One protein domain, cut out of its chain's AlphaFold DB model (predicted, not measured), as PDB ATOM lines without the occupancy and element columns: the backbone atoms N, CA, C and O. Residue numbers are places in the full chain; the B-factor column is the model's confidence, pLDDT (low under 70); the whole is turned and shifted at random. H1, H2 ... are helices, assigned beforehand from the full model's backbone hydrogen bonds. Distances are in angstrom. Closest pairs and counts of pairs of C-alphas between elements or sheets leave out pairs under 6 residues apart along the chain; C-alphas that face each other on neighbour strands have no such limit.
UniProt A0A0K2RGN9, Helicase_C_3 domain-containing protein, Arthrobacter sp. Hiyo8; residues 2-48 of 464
ATOM      1  N   LEU A   2     295.391  93.735 279.640       44.75
ATOM      2  CA  LEU A   2     294.343  94.325 278.807       44.75
ATOM      3  C   LEU A   2     293.095  93.451 278.983       44.75
ATOM      4  O   LEU A   2     293.143  92.251 278.725       44.75
ATOM      5  N   HIS A   3     292.033  94.035 279.537       50.38
ATOM      6  CA  HIS A   3     290.701  93.437 279.593       50.38
ATOM      7  C   HIS A   3     290.169  93.350 278.158       50.38
ATOM      8  O   HIS A   3     289.785  94.367 277.590       50.38
ATOM      9  N   GLU A   4     290.163  92.159 277.565       57.31
ATOM     10  CA  GLU A   4     289.490  91.915 276.287       57.31
ATOM     11  C   GLU A   4     288.185  91.158 276.543       57.31
ATOM     12  O   GLU A   4     288.149  90.178 277.291       57.31
ATOM     13  N   GLY A   5     287.096  91.674 275.966       56.72
ATOM     14  CA  GLY A   5     285.768  91.077 276.041       56.72
ATOM     15  C   GLY A   5     285.744  89.679 275.421       56.72
ATOM     16  O   GLY A   5     286.486  89.387 274.489       56.72
ATOM     17  N   ARG A   6     284.869  88.820 275.946       56.88
ATOM     18  CA  ARG A   6     284.741  87.385 275.631       56.88
ATOM     19  C   ARG A   6     284.384  87.027 274.170       56.88
ATOM     20  O   ARG A   6     284.254  85.841 273.897       56.88
ATOM     21  N   ASP A   7     284.294  87.998 273.261       58.44
ATOM     22  CA  ASP A   7     283.785  87.826 271.887       58.44
ATOM     23  C   ASP A   7     284.806  88.136 270.774       58.44
ATOM     24  O   ASP A   7     284.438  88.229 269.606       58.44
ATOM     25  N   VAL A   8     286.095  88.301 271.089       69.62
ATOM     26  CA  VAL A   8     287.123  88.505 270.050       69.62
ATOM     27  C   VAL A   8     287.494  87.155 269.435       69.62
ATOM     28  O   VAL A   8     287.991  86.265 270.130       69.62
ATOM     29  N   GLY A   9     287.253  86.991 268.131       83.94
ATOM     30  CA  GLY A   9     287.634  85.787 267.399       83.94
ATOM     31  C   GLY A   9     289.151  85.548 267.446       83.94
ATOM     32  O   GLY A   9     289.928  86.499 267.571       83.94
ATOM     33  N   PRO A  10     289.619  84.293 267.322       88.19
ATOM     34  CA  PRO A  10     291.044  83.966 267.434       88.19
ATOM     35  C   PRO A  10     291.916  84.731 266.426       88.19
ATOM     36  O   PRO A  10     293.044  85.095 266.746       88.19
ATOM     37  N   VAL A  11     291.387  85.030 265.236       88.94
ATOM     38  CA  VAL A  11     292.086  85.821 264.210       88.94
ATOM     39  C   VAL A  11     292.232  87.284 264.637       88.94
ATOM     40  O   VAL A  11     293.337  87.820 264.599       88.94
ATOM     41  N   ASP A  12     291.157  87.909 265.118       88.69
ATOM     42  CA  ASP A  12     291.162  89.309 265.563       88.69
ATOM     43  C   ASP A  12     292.106  89.523 266.755       88.69
ATOM     44  O   ASP A  12     292.833  90.514 266.819       88.69
ATOM     45  N   TRP A  13     292.161  88.549 267.669       91.69
ATOM     46  CA  TRP A  13     293.072  88.563 268.813       91.69
ATOM     47  C   TRP A  13     294.547  88.552 268.390       91.69
ATOM     48  O   TRP A  13     295.371  89.273 268.967       91.69
ATOM     49  N   LEU A  14     294.883  87.738 267.379       92.50
ATOM     50  CA  LEU A  14     296.233  87.625 266.824       92.50
ATOM     51  C   LEU A  14     296.625  88.872 266.019       92.50
ATOM     52  O   LEU A  14     297.756  89.347 266.150       92.50
ATOM     53  N   LEU A  15     295.693  89.433 265.241       91.75
ATOM     54  CA  LEU A  15     295.882  90.688 264.505       91.75
ATOM     55  C   LEU A  15     296.151  91.860 265.458       91.75
ATOM     56  O   LEU A  15     297.120  92.594 265.273       91.75
ATOM     57  N   ALA A  16     295.362  91.989 266.530       91.81
ATOM     58  CA  ALA A  16     295.527  93.041 267.537       91.81
ATOM     59  C   ALA A  16     296.902  93.012 268.233       91.81
ATOM     60  O   ALA A  16     297.356  94.021 268.771       91.81
ATOM     61  N   ARG A  17     297.577  91.857 268.218       91.31
ATOM     62  CA  ARG A  17     298.894  91.638 268.838       91.31
ATOM     63  C   ARG A  17     300.051  91.648 267.844       91.31
ATOM     64  O   ARG A  17     301.180  91.378 268.244       91.31
ATOM     65  N   GLY A  18     299.785  91.932 266.567       89.94
ATOM     66  CA  GLY A  18     300.797  91.886 265.509       89.94
ATOM     67  C   GLY A  18     301.380  90.488 265.282       89.94
ATOM     68  O   GLY A  18     302.477  90.362 264.742       89.94
ATOM     69  N   LEU A  19     300.671  89.439 265.722       93.31
ATOM     70  CA  LEU A  19     301.061  88.041 265.514       93.31
ATOM     71  C   LEU A  19     300.589  87.512 264.155       93.31
ATOM     72  O   LEU A  19     301.141  86.537 263.661       93.31
ATOM     73  N   LEU A  20     299.601  88.171 263.551       94.31
ATOM     74  CA  LEU A  20     299.199  88.022 262.155       94.31
ATOM     75  C   LEU A  20     299.191  89.404 261.493       94.31
ATOM     76  O   LEU A  20     299.013  90.417 262.172       94.31
ATOM     77  N   VAL A  21     299.363  89.442 260.173       93.44
ATOM     78  CA  VAL A  21     299.313  90.663 259.358       93.44
ATOM     79  C   VAL A  21     298.231  90.496 258.288       93.44
ATOM     80  O   VAL A  21     298.209  89.464 257.622       93.44
ATOM     81  N   PRO A  22     297.312  91.458 258.104       91.50
ATOM     82  CA  PRO A  22     296.279  91.346 257.079       91.50
ATOM     83  C   PRO A  22     296.882  91.508 255.676       91.50
ATOM     84  O   PRO A  22     297.648  92.441 255.438       91.50
ATOM     85  N   LEU A  23     296.512  90.617 254.753       88.25
ATOM     86  CA  LEU A  23     296.862  90.713 253.329       88.25
ATOM     87  C   LEU A  23     295.717  91.324 252.517       88.25
ATOM     88  O   LEU A  23     295.933  92.230 251.714       88.25
ATOM     89  N   ASP A  24     294.494  90.843 252.745       84.19
ATOM     90  CA  ASP A  24     293.268  91.345 252.129       84.19
ATOM     91  C   ASP A  24     292.056  91.120 253.059       84.19
ATOM     92  O   ASP A  24     292.210  90.838 254.246       84.19
ATOM     93  N   ALA A  25     290.835  91.283 252.538       77.25
ATOM     94  CA  ALA A  25     289.602  91.155 253.315       77.25
ATOM     95  C   ALA A  25     289.310  89.730 253.836       77.25
ATOM     96  O   ALA A  25     288.456  89.579 254.706       77.25
ATOM     97  N   GLY A  26     289.964  88.697 253.297       83.50
ATOM     98  CA  GLY A  26     289.757  87.293 253.663       83.50
ATOM     99  C   GLY A  26     291.018  86.552 254.109       83.50
ATOM    100  O   GLY A  26     290.902  85.445 254.633       83.50
ATOM    101  N   HIS A  27     292.206  87.134 253.933       85.06
ATOM    102  CA  HIS A  27     293.477  86.467 254.194       85.06
ATOM    103  C   HIS A  27     294.377  87.252 255.144       85.06
ATOM    104  O   HIS A  27     294.502  88.478 255.093       85.06
ATOM    105  N   VAL A  28     295.072  86.492 255.982       93.06
ATOM    106  CA  VAL A  28     296.072  86.962 256.936       93.06
ATOM    107  C   VAL A  28     297.348  86.153 256.743       93.06
ATOM    108  O   VAL A  28     297.299  84.961 256.441       93.06
ATOM    109  N   GLU A  29     298.494  86.796 256.917       93.81
ATOM    110  CA  GLU A  29     299.813  86.178 256.855       93.81
ATOM    111  C   GLU A  29     300.407  86.048 258.260       93.81
ATOM    112  O   GLU A  29     300.256  86.936 259.103       93.81
ATOM    113  N   LEU A  30     301.106  84.940 258.507       93.44
ATOM    114  CA  LEU A  30     301.893  84.723 259.717       93.44
ATOM    115  C   LEU A  30     303.315  85.267 259.506       93.44
ATOM    116  O   LEU A  30     304.058  84.685 258.712       93.44
ATOM    117  N   PRO A  31     303.746  86.324 260.225       93.00
ATOM    118  CA  PRO A  31     305.100  86.844 260.101       93.00
ATOM    119  C   PRO A  31     306.156  85.773 260.383       93.00
ATOM    120  O   PRO A  31     306.032  84.978 261.321       93.00
ATOM    121  N   HIS A  32     307.245  85.801 259.612       88.50
ATOM    122  CA  HIS A  32     308.317  84.806 259.692       88.50
ATOM    123  C   HIS A  32     308.871  84.613 261.118       88.50
ATOM    124  O   HIS A  32     309.072  83.481 261.550       88.50
ATOM    125  N   SER A  33     309.080  85.700 261.869       90.94
ATOM    126  CA  SER A  33     309.580  85.658 263.255       90.94
ATOM    127  C   SER A  33     308.620  84.948 264.211       90.94
ATOM    128  O   SER A  33     309.065  84.185 265.066       90.94
ATOM    129  N   VAL A  34     307.312  85.157 264.042       91.44
ATOM    130  CA  VAL A  34     306.270  84.500 264.839       91.44
ATOM    131  C   VAL A  34     306.244  83.011 264.513       91.44
ATOM    132  O   VAL A  34     306.324  82.187 265.421       91.44
ATOM    133  N   GLY A  35     306.240  82.655 263.224       88.44
ATOM    134  CA  GLY A  35     306.306  81.258 262.790       88.44
ATOM    135  C   GLY A  35     307.564  80.534 263.279       88.44
ATOM    136  O   GLY A  35     307.482  79.391 263.725       88.44
ATOM    137  N   LEU A  36     308.723  81.202 263.262       89.44
ATOM    138  CA  LEU A  36     309.979  80.652 263.777       89.44
ATOM    139  C   LEU A  36     309.929  80.449 265.298       89.44
ATOM    140  O   LEU A  36     310.366  79.414 265.793       89.44
ATOM    141  N   SER A  37     309.359  81.405 266.038       90.06
ATOM    142  CA  SER A  37     309.180  81.284 267.487       90.06
ATOM    143  C   SER A  37     308.240  80.136 267.859       90.06
ATOM    144  O   SER A  37     308.512  79.432 268.828       90.06
ATOM    145  N   LEU A  38     307.159  79.922 267.099       88.19
ATOM    146  CA  LEU A  38     306.225  78.807 267.312       88.19
ATOM    147  C   LEU A  38     306.888  77.444 267.084       88.19
ATOM    148  O   LEU A  38     306.580  76.493 267.793       88.19
ATOM    149  N   ARG A  39     307.847  77.365 266.155       86.56
ATOM    150  CA  ARG A  39     308.676  76.171 265.918       86.56
ATOM    151  C   ARG A  39     309.880  76.059 266.865       86.56
ATOM    152  O   ARG A  39     310.822  75.327 266.581       86.56
ATOM    153  N   GLY A  40     309.913  76.824 267.960       88.06
ATOM    154  CA  GLY A  40     311.016  76.786 268.926       88.06
ATOM    155  C   GLY A  40     312.365  77.240 268.353       88.06
ATOM    156  O   GLY A  40     313.411  76.792 268.811       88.06
ATOM    157  N   GLY A  41     312.358  78.101 267.332       84.88
ATOM    158  CA  GLY A  41     313.565  78.540 266.626       84.88
ATOM    159  C   GLY A  41     313.955  77.658 265.436       84.88
ATOM    160  O   GLY A  41     314.896  78.001 264.720       84.88
ATOM    161  N   ALA A  42     313.245  76.553 265.190       80.69
ATOM    162  CA  ALA A  42     313.532  75.654 264.081       80.69
ATOM    163  C   ALA A  42     312.872  76.119 262.772       80.69
ATOM    164  O   ALA A  42     311.707  76.523 262.726       80.69
ATOM    165  N   ILE A  43     313.618  76.039 261.668       76.81
ATOM    166  CA  ILE A  43     313.066  76.260 260.321       76.81
ATOM    167  C   ILE A  43     312.246  75.037 259.887       76.81
ATOM    168  O   ILE A  43     311.162  75.195 259.337       76.81
ATOM    169  N   VAL A  44     312.748  73.839 260.196       75.25
ATOM    170  CA  VAL A  44     312.073  72.549 260.016       75.25
ATOM    171  C   VAL A  44     312.000  71.910 261.395       75.25
ATOM    172  O   VAL A  44     313.038  71.633 261.992       75.25
ATOM    173  N   ASP A  45     310.794  71.756 261.929       67.56
ATOM    174  CA  ASP A  45     310.564  71.261 263.290       67.56
ATOM    175  C   ASP A  45     310.764  69.739 263.416       67.56
ATOM    176  O   ASP A  45     311.185  69.268 264.471       67.56
ATOM    177  N   HIS A  46     310.566  68.985 262.328       70.19
ATOM    178  CA  HIS A  46     310.740  67.533 262.267       70.19
ATOM    179  C   HIS A  46     311.574  67.128 261.044       70.19
ATOM    180  O   HIS A  46     311.056  66.881 259.957       70.19
ATOM    181  N   PHE A  47     312.897  67.057 261.212       74.69
ATOM    182  CA  PHE A  47     313.814  66.587 260.171       74.69
ATOM    183  C   PHE A  47     314.209  65.124 260.421       74.69
ATOM    184  O   PHE A  47     314.933  64.830 261.373       74.69
ATOM    185  N   THR A  48     313.753  64.204 259.563       81.44
ATOM    186  CA  THR A  48     314.118  62.776 259.619       81.44
ATOM    187  C   THR A  48     314.976  62.366 258.424       81.44
ATOM    188  O   THR A  48     314.626  62.603 257.270       81.44
TER     189      THR A  48
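AT A GLANCE: This is residues 2 to 48 of the 464 residues of the protein "Helicase_C_3 domain-containing protein" of Arthrobacter sp. Hiyo8 (UniProt A0A0K2RGN9). This is an elongated run of chain with little regular structure: two short helices, H1 and H2, stand apart, and between them the link folds back on itself as a loop. Tails at residues 2 to 9 and 39 to 48 lie beyond the two helices. The printed part has 47 residues with two named helices, H1 then H2, and no named strand; the class is all helix, with 14 residues in named elements. It is loose, with a radius of gyration of the C-alphas of 13.5 A, and spans 42 by 26 by 15 A.

IN THESE COORDINATES: H1, residues 10 to 16, begins at C-alpha 10 (291.044, 83.966, 267.434) and is 10.1 A long from first to last C-alpha. H2, residues 32 to 38, is 9.9 A long and ends at C-alpha 38 (306.225, 78.807, 267.312).

HOW THE PARTS SIT: H1 and H2 are apart. In the link, residues 21 to 22 pair with residues 28 to 29, antiparallel. In H1 and H2 every O i to N i+4 pair is within hydrogen-bond range.

THE WHOLE: The C-alphas farthest apart, those of His 3 and Thr 48, are 43.4 A apart. The printed part has no cut. The link from H1 to H2, 15 residues, is long. Residues 2 to 8 and residue 45 have pLDDT under 70.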